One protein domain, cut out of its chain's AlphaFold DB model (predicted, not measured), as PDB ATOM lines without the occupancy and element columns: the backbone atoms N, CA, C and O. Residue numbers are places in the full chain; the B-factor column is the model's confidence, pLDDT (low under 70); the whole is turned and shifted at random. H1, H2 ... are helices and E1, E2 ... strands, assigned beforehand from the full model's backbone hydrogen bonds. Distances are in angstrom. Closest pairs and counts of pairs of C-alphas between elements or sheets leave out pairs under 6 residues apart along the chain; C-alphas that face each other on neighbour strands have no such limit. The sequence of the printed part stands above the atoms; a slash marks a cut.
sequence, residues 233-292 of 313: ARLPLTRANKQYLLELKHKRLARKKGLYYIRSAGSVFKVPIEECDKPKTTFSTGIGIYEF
ATOM      1  N   ALA A 233     116.837 177.361  99.950       47.84
ATOM      2  CA  ALA A 233     117.012 177.120  98.524       47.84
ATOM      3  C   ALA A 233     115.678 176.669  97.922       47.84
ATOM      4  O   ALA A 233     115.125 175.628  98.288       47.84
ATOM      5  N   ARG A 234     115.149 177.468  96.990       55.12
ATOM      6  CA  ARG A 234     114.013 177.077  96.154       55.12
ATOM      7  C   ARG A 234     114.567 176.390  94.916       55.12
ATOM      8  O   ARG A 234     115.180 177.050  94.080       55.12
ATOM      9  N   LEU A 235     114.336 175.088  94.789       55.38
ATOM     10  CA  LEU A 235     114.757 174.332  93.612       55.38
ATOM     11  C   LEU A 235     113.537 174.011  92.736       55.38
ATOM     12  O   LEU A 235     112.528 173.509  93.247       55.38
ATOM     13  N   PRO A 236     113.583 174.304  91.423       66.94
ATOM     14  CA  PRO A 236     112.560 173.830  90.507       66.94
ATOM     15  C   PRO A 236     112.589 172.297  90.456       66.94
ATOM     16  O   PRO A 236     113.649 171.675  90.399       66.94
ATOM     17  N   LEU A 237     111.409 171.679  90.485       74.12
ATOM     18  CA  LEU A 237     111.269 170.229  90.377       74.12
ATOM     19  C   LEU A 237     111.556 169.794  88.937       74.12
ATOM     20  O   LEU A 237     110.713 169.958  88.052       74.12
ATOM     21  N   THR A 238     112.740 169.228  88.713       83.31
ATOM     22  CA  THR A 238     113.100 168.593  87.442       83.31
ATOM     23  C   THR A 238     112.249 167.338  87.207       83.31
ATOM     24  O   THR A 238     111.670 166.768  88.138       83.31
ATOM     25  N   ARG A 239     112.170 166.882  85.950       79.62
ATOM     26  CA  ARG A 239     111.456 165.644  85.588       79.62
ATOM     27  C   ARG A 239     111.997 164.430  86.358       79.62
ATOM     28  O   ARG A 239     111.203 163.643  86.859       79.62
ATOM     29  N   ALA A 240     113.318 164.355  86.539       76.69
ATOM     30  CA  ALA A 240     113.984 163.314  87.323       76.69
ATOM     31  C   ALA A 240     113.553 163.328  88.802       76.69
ATOM     32  O   ALA A 240     113.154 162.300  89.341       76.69
ATOM     33  N   ASN A 241     113.517 164.504  89.440       75.38
ATOM     34  CA  ASN A 241     113.128 164.616  90.851       75.38
ATOM     35  C   ASN A 241     111.648 164.270  91.079       75.38
ATOM     36  O   ASN A 241     111.288 163.732  92.123       75.38
ATOM     37  N   LYS A 242     110.772 164.558  90.105       76.44
ATOM     38  CA  LYS A 242     109.364 164.138  90.167       76.44
ATOM     39  C   LYS A 242     109.210 162.625  90.065       76.44
ATOM     40  O   LYS A 242     108.390 162.074  90.791       76.44
ATOM     41  N   GLN A 243     109.982 161.975  89.194       79.81
ATOM     42  CA  GLN A 243     109.958 160.521  89.035       79.81
ATOM     43  C   GLN A 243     110.403 159.820  90.328       79.81
ATOM     44  O   GLN A 243     109.670 158.986  90.848       79.81
ATOM     45  N   TYR A 244     111.498 160.286  90.933       78.56
ATOM     46  CA  TYR A 244     111.989 159.788  92.222       78.56
ATOM     47  C   TYR A 244     110.961 159.934  93.364       78.56
ATOM     48  O   TYR A 244     110.732 159.014  94.146       78.56
ATOM     49  N   LEU A 245     110.258 161.074  93.444       78.12
ATOM     50  CA  LEU A 245     109.192 161.271  94.442       78.12
ATOM     51  C   LEU A 245     107.969 160.365  94.215       78.12
ATOM     52  O   LEU A 245     107.249 160.062  95.169       78.12
ATOM     53  N   LEU A 246     107.703 159.963  92.968       78.38
ATOM     54  CA  LEU A 246     106.643 159.008  92.647       78.38
ATOM     55  C   LEU A 246     107.046 157.578  93.032       78.38
ATOM     56  O   LEU A 246     106.207 156.859  93.573       78.38
ATOM     57  N   GLU A 247     108.312 157.207  92.823       80.12
ATOM     58  CA  GLU A 247     108.886 155.914  93.230       80.12
ATOM     59  C   GLU A 247     108.859 155.734  94.755       80.12
ATOM     60  O   GLU A 247     108.416 154.698  95.244       80.12
ATOM     61  N   LEU A 248     109.163 156.789  95.521       75.00
ATOM     62  CA  LEU A 248     109.013 156.811  96.986       75.00
ATOM     63  C   LEU A 248     107.548 156.894  97.472       75.00
ATOM     64  O   LEU A 248     107.290 157.167  98.641       75.00
ATOM     65  N   LYS A 249     106.558 156.709  96.586       85.94
ATOM     66  CA  LYS A 249     105.110 156.786  96.870       85.94
ATOM     67  C   LYS A 249     104.627 158.129  97.452       85.94
ATOM     68  O   LYS A 249     103.461 158.255  97.831       85.94
ATOM     69  N   HIS A 250     105.431 159.194  97.415       81.69
ATOM     70  CA  HIS A 250     105.056 160.536  97.880       81.69
ATOM     71  C   HIS A 250     104.273 161.338  96.819       81.69
ATOM     72  O   HIS A 250     104.598 162.480  96.476       81.69
ATOM     73  N   LYS A 251     103.161 160.767  96.330       85.88
ATOM     74  CA  LYS A 251     102.324 161.329  95.246       85.88
ATOM     75  C   LYS A 251     101.848 162.769  95.507       85.88
ATOM     76  O   LYS A 251     101.675 163.539  94.562       85.88
ATOM     77  N   ARG A 252     101.654 163.161  96.775       84.25
ATOM     78  CA  ARG A 252     101.254 164.533  97.161       84.25
ATOM     79  C   ARG A 252     102.358 165.573  96.920       84.25
ATOM     80  O   ARG A 252     102.040 166.687  96.509       84.25
ATOM     81  N   LEU A 253     103.627 165.221  97.135       83.50
ATOM     82  CA  LEU A 253     104.768 166.128  96.944       83.50
ATOM     83  C   LEU A 253     105.115 166.289  95.458       83.50
ATOM     84  O   LEU A 253     105.368 167.403  95.006       83.50
ATOM     85  N   ALA A 254     105.015 165.210  94.672       85.31
ATOM     86  CA  ALA A 254     105.308 165.218  93.234       85.31
ATOM     87  C   ALA A 254     104.405 166.165  92.410       85.31
ATOM     88  O   ALA A 254     104.806 166.656  91.353       85.31
ATOM     89  N   ARG A 255     103.189 166.456  92.899       86.88
ATOM     90  CA  ARG A 255     102.229 167.370  92.250       86.88
ATOM     91  C   ARG A 255     102.538 168.854  92.476       86.88
ATOM     92  O   ARG A 255     101.925 169.706  91.834       86.88
ATOM     93  N   LYS A 256     103.451 169.203  93.388       90.00
ATOM     94  CA  LYS A 256     103.771 170.606  93.687       90.00
ATOM     95  C   LYS A 256     104.641 171.215  92.579       90.00
ATOM     96  O   LYS A 256     105.467 170.545  91.965       90.00
ATOM     97  N   LYS A 257     104.452 172.514  92.312       81.62
ATOM     98  CA  LYS A 257     105.215 173.264  91.288       81.62
ATOM     99  C   LYS A 257     106.647 173.599  91.729       81.62
ATOM    100  O   LYS A 257     107.485 173.918  90.895       81.62
ATOM    101  N   GLY A 258     106.934 173.515  93.023       83.56
ATOM    102  CA  GLY A 258     108.262 173.692  93.598       83.56
ATOM    103  C   GLY A 258     108.285 173.183  95.033       83.56
ATOM    104  O   GLY A 258     107.234 173.095  95.673       83.56
ATOM    105  N   LEU A 259     109.477 172.842  95.512       90.31
ATOM    106  CA  LEU A 259     109.724 172.418  96.885       90.31
ATOM    107  C   LEU A 259     110.776 173.330  97.510       90.31
ATOM    108  O   LEU A 259     111.677 173.830  96.830       90.31
ATOM    109  N   TYR A 260     110.628 173.544  98.810       85.38
ATOM    110  CA  TYR A 260     111.621 174.215  99.630       85.38
ATOM    111  C   TYR A 260     112.326 173.148 100.448       85.38
ATOM    112  O   TYR A 260     111.674 172.364 101.138       85.38
ATOM    113  N   TYR A 261     113.649 173.115 100.349       83.19
ATOM    114  CA  TYR A 261     114.466 172.266 101.198       83.19
ATOM    115  C   TYR A 261     114.889 173.091 102.404       83.19
ATOM    116  O   TYR A 261     115.503 174.149 102.255       83.19
ATOM    117  N   ILE A 262     114.530 172.612 103.589       85.44
ATOM    118  CA  ILE A 262     114.953 173.200 104.853       85.44
ATOM    119  C   ILE A 262     115.991 172.257 105.441       85.44
ATOM    120  O   ILE A 262     115.677 171.122 105.799       85.44
ATOM    121  N   ARG A 263     117.242 172.713 105.535       79.88
ATOM    122  CA  ARG A 263     118.285 171.969 106.240       79.88
ATOM    123  C   ARG A 263     118.162 172.256 107.734       79.88
ATOM    124  O   ARG A 263     118.773 173.194 108.234       79.88
ATOM    125  N   SER A 264     117.378 171.450 108.444       82.88
ATOM    126  CA  SER A 264     117.298 171.521 109.907       82.88
ATOM    127  C   SER A 264     118.409 170.685 110.540       82.88
ATOM    128  O   SER A 264     118.169 169.585 111.019       82.88
ATOM    129  N   ALA A 265     119.650 171.173 110.488       78.25
ATOM    130  CA  ALA A 265     120.771 170.502 111.153       78.25
ATOM    131  C   ALA A 265     120.893 170.899 112.634       78.25
ATOM    132  O   ALA A 265     121.258 170.076 113.463       78.25
ATOM    133  N   GLY A 266     120.552 172.147 112.977       83.00
ATOM    134  CA  GLY A 266     120.791 172.699 114.316       83.00
ATOM    135  C   GLY A 266     119.969 172.048 115.429       83.00
ATOM    136  O   GLY A 266     120.424 171.973 116.564       83.00
ATOM    137  N   SER A 267     118.772 171.543 115.121       82.75
ATOM    138  CA  SER A 267     117.915 170.884 116.115       82.75
ATOM    139  C   SER A 267     118.377 169.469 116.465       82.75
ATOM    140  O   SER A 267     118.091 168.994 117.558       82.75
ATOM    141  N   VAL A 268     119.078 168.796 115.550       86.75
ATOM    142  CA  VAL A 268     119.449 167.379 115.690       86.75
ATOM    143  C   VAL A 268     120.482 167.196 116.805       86.75
ATOM    144  O   VAL A 268     120.356 166.289 117.620       86.75
ATOM    145  N   PHE A 269     121.407 168.150 116.944       88.06
ATOM    146  CA  PHE A 269     122.418 168.157 118.005       88.06
ATOM    147  C   PHE A 269     121.866 168.418 119.413       88.06
ATOM    148  O   PHE A 269     122.628 168.339 120.369       88.06
ATOM    149  N   LYS A 270     120.571 168.732 119.561       92.25
ATOM    150  CA  LYS A 270     119.927 168.908 120.874       92.25
ATOM    151  C   LYS A 270     119.297 167.625 121.410       92.25
ATOM    152  O   LYS A 270     118.889 167.602 122.564       92.25
ATOM    153  N   VAL A 271     119.182 166.588 120.582       95.50
ATOM    154  CA  VAL A 271     118.588 165.312 120.983       95.50
ATOM    155  C   VAL A 271     119.694 164.438 121.579       95.50
ATOM    156  O   VAL A 271     120.606 164.058 120.835       95.50
ATOM    157  N   PRO A 272     119.673 164.150 122.893       96.44
ATOM    158  CA  PRO A 272     120.648 163.250 123.498       96.44
ATOM    159  C   PRO A 272     120.458 161.825 122.964       96.44
ATOM    160  O   PRO A 272     119.340 161.416 122.655       96.44
ATOM    161  N   ILE A 273     121.557 161.083 122.848       97.00
ATOM    162  CA  ILE A 273     121.527 159.647 122.541       97.00
ATOM    163  C   ILE A 273     121.412 158.876 123.852       97.00
ATOM    164  O   ILE A 273     122.056 159.245 124.836       97.00
ATOM    165  N   GLU A 274     120.601 157.818 123.864       96.75
ATOM    166  CA  GLU A 274     120.501 156.916 125.012       96.75
ATOM    167  C   GLU A 274     121.863 156.289 125.336       96.75
ATOM    168  O   GLU A 274     122.630 155.934 124.442       96.75
ATOM    169  N   GLU A 275     122.178 156.135 126.624       96.69
ATOM    170  CA  GLU A 275     123.502 155.668 127.063       96.69
ATOM    171  C   GLU A 275     123.868 154.296 126.473       96.69
ATOM    172  O   GLU A 275     125.018 154.055 126.116       96.69
ATOM    173  N   CYS A 276     122.872 153.421 126.299       97.44
ATOM    174  CA  CYS A 276     123.036 152.093 125.705       97.44
ATOM    175  C   CYS A 276     123.353 152.124 124.196       97.44
ATOM    176  O   CYS A 276     123.894 151.152 123.666       97.44
ATOM    177  N   ASP A 277     123.055 153.230 123.509       97.31
ATOM    178  CA  ASP A 277     123.254 153.396 122.069       97.31
ATOM    179  C   ASP A 277     124.511 154.203 121.719       97.31
ATOM    180  O   ASP A 277     124.967 154.145 120.573       97.31
ATOM    181  N   LYS A 278     125.134 154.902 122.679       97.00
ATOM    182  CA  LYS A 278     126.384 155.653 122.447       97.00
ATOM    183  C   LYS A 278     127.504 154.811 121.819       97.00
ATOM    184  O   LYS A 278     128.054 155.276 120.814       97.00
ATOM    185  N   PRO A 279     127.770 153.559 122.254       97.69
ATOM    186  CA  PRO A 279     128.808 152.724 121.641       97.69
ATOM    187  C   PRO A 279     128.530 152.368 120.172       97.69
ATOM    188  O   PRO A 279     129.439 152.021 119.424       97.69
ATOM    189  N   LYS A 280     127.273 152.462 119.713       97.38
ATOM    190  CA  LYS A 280     126.915 152.236 118.301       97.38
ATOM    191  C   LYS A 280     127.277 153.427 117.412       97.38
ATOM    192  O   LYS A 280     127.263 153.306 116.191       97.38
ATOM    193  N   THR A 281     127.584 154.575 118.012       97.50
ATOM    194  CA  THR A 281     127.970 155.805 117.305       97.50
ATOM    195  C   THR A 281     129.477 156.027 117.256       97.50
ATOM    196  O   THR A 281     129.932 157.098 116.851       97.50
ATOM    197  N   THR A 282     130.257 155.033 117.675       97.75
ATOM    198  CA  THR A 282     131.708 155.134 117.744       97.75
ATOM    199  C   THR A 282     132.337 155.258 116.353       97.75
ATOM    200  O   THR A 282     132.003 154.512 115.433       97.75
ATOM    201  N   PHE A 283     133.278 156.190 116.193       97.62
ATOM    202  CA  PHE A 283     134.069 156.379 114.976       97.62
ATOM    203  C   PHE A 283     135.541 156.644 115.312       97.62
ATOM    204  O   PHE A 283     135.865 157.197 116.362       97.62
ATOM    205  N   SER A 284     136.450 156.259 114.415       97.06
ATOM    206  CA  SER A 284     137.894 156.451 114.582       97.06
ATOM    207  C   SER A 284     138.425 157.558 113.677       97.06
ATOM    208  O   SER A 284     138.077 157.631 112.498       97.06
ATOM    209  N   THR A 285     139.335 158.367 114.200       97.12
ATOM    210  CA  THR A 285     140.202 159.254 113.420       97.12
ATOM    211  C   THR A 285     141.656 158.812 113.599       97.12
ATOM    212  O   THR A 285     141.947 157.947 114.423       97.12
ATOM    213  N   GLY A 286     142.598 159.424 112.875       96.56
ATOM    214  CA  GLY A 286     144.029 159.165 113.091       96.56
ATOM    215  C   GLY A 286     144.545 159.556 114.486       96.56
ATOM    216  O   GLY A 286     145.684 159.247 114.810       96.56
ATOM    217  N   ILE A 287     143.724 160.235 115.298       97.44
ATOM    218  CA  ILE A 287     144.089 160.764 116.620       97.44
ATOM    219  C   ILE A 287     143.417 159.963 117.750       97.44
ATOM    220  O   ILE A 287     143.863 160.018 118.892       97.44
ATOM    221  N   GLY A 288     142.360 159.198 117.464       97.44
ATOM    222  CA  GLY A 288     141.675 158.419 118.491       97.44
ATOM    223  C   GLY A 288     140.290 157.924 118.093       97.44
ATOM    224  O   GLY A 288     139.861 158.045 116.945       97.44
ATOM    225  N   ILE A 289     139.593 157.363 119.076       98.00
ATOM    226  CA  ILE A 289     138.238 156.826 118.950       98.00
ATOM    227  C   ILE A 289     137.276 157.761 119.692       98.00
ATOM    228  O   ILE A 289     137.541 158.150 120.827       98.00
ATOM    229  N   TYR A 290     136.172 158.124 119.043       98.19
ATOM    230  CA  TYR A 290     135.186 159.091 119.529       98.19
ATOM    231  C   TYR A 290     133.779 158.505 119.451       98.19
ATOM    232  O   TYR A 290     133.504 157.662 118.604       98.19
ATOM    233  N   GLU A 291     132.875 158.994 120.293       98.19
ATOM    234  CA  GLU A 291     131.450 158.656 120.290       98.19
ATOM    235  C   GLU A 291     130.597 159.932 120.304       98.19
ATOM    236  O   GLU A 291     131.027 160.986 120.787       98.19
ATOM    237  N   PHE A 292     129.381 159.857 119.763       97.75
ATOM    238  CA  PHE A 292     128.458 160.986 119.763       97.75
ATOM    239  C   PHE A 292     127.611 160.999 121.040       97.75
ATOM    240  O   PHE A 292     126.984 160.011 121.406       97.75
TER     241      PHE A 292
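What this domain is: This is residues 233 to 292 of the 313 residues of an uncharacterized protein of Thelohanellus kitauei (UniProt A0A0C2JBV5). Two small lobes stand far from each other, joined by one long, winding link with little around it. The first lobe is a pair of antiparallel strands, E1 and E2, with the touching helices H1 and H2, which come between them along the chain, off to one side of the pair, toward where E1 ends and E2 begins; the second is a hairpin of E3 and E4 with the short helix H3 near its open end, and residues 284 to 289 of that hairpin stick out. The printed part has 60 residues with three named helices and four named strands, in the order E1, H1, H2, E2, H3, E3, E4, and its class is mixed, helices and strands. Both two-stranded sheets, E1 - E2 and E3 - E4, are antiparallel. The whole is extended, with a radius of gyration of the C-alphas of 18.5 A and spans of 46 by 26 by 22 A.

How they stand to each other: E1, residues 233 to 236, and E2, residues 258 to 262, are antiparallel neighbours, with 154 degrees between their directions. C-alphas 234 and 260 face each other at 5.1 A, but no backbone N and O across this pair are within hydrogen-bond range. H1, residues 239 to 247, follows E1 after a tight link and is apart from E2. H1 touches H2, residues 251 to 254; their closest C-alphas, those of Lys 242 and Ala 254, are 5.2 A apart. E3, residues 283 to 285, and E4, residues 288 to 290, form an antiparallel hairpin at 149 degrees, with N 283 and O 290 at 2.8 A and N 290 and O 283 at 2.9 A, within hydrogen-bond range. H3, residues 278 to 281, touches no helix and is only just apart from E4, the closest C-alphas being 8.2 A apart. In H1 every O i to N i+4 pair is within hydrogen-bond range; H2 and H3 are too short for such a pair, and their single O i to N i+3 pair is within range in H3 but not in H2.

Where its parts are: E1 begins at C-alpha 233, (117.012, 177.120, 98.524). E2 is 13.1 A long and ends at C-alpha 262, (114.953, 173.200, 104.853). H1 measures 12.6 A, E1 9.7 A and H2 5.3 A. H3 is 5.4 A long, E3 6.9 A and E4 6.6 A, and E4 ends at C-alpha 290, (135.186, 159.091, 119.529).

The domain as a whole: The C-alphas farthest apart are those of Arg 255 and Ile 287, at 48.9 A. The printed part has no cut. The link from E2 to H3, residues 263 to 277, is long; the other links are tight. The mean pLDDT of the printed part is 86.1, and residues 233 to 236 are under 70.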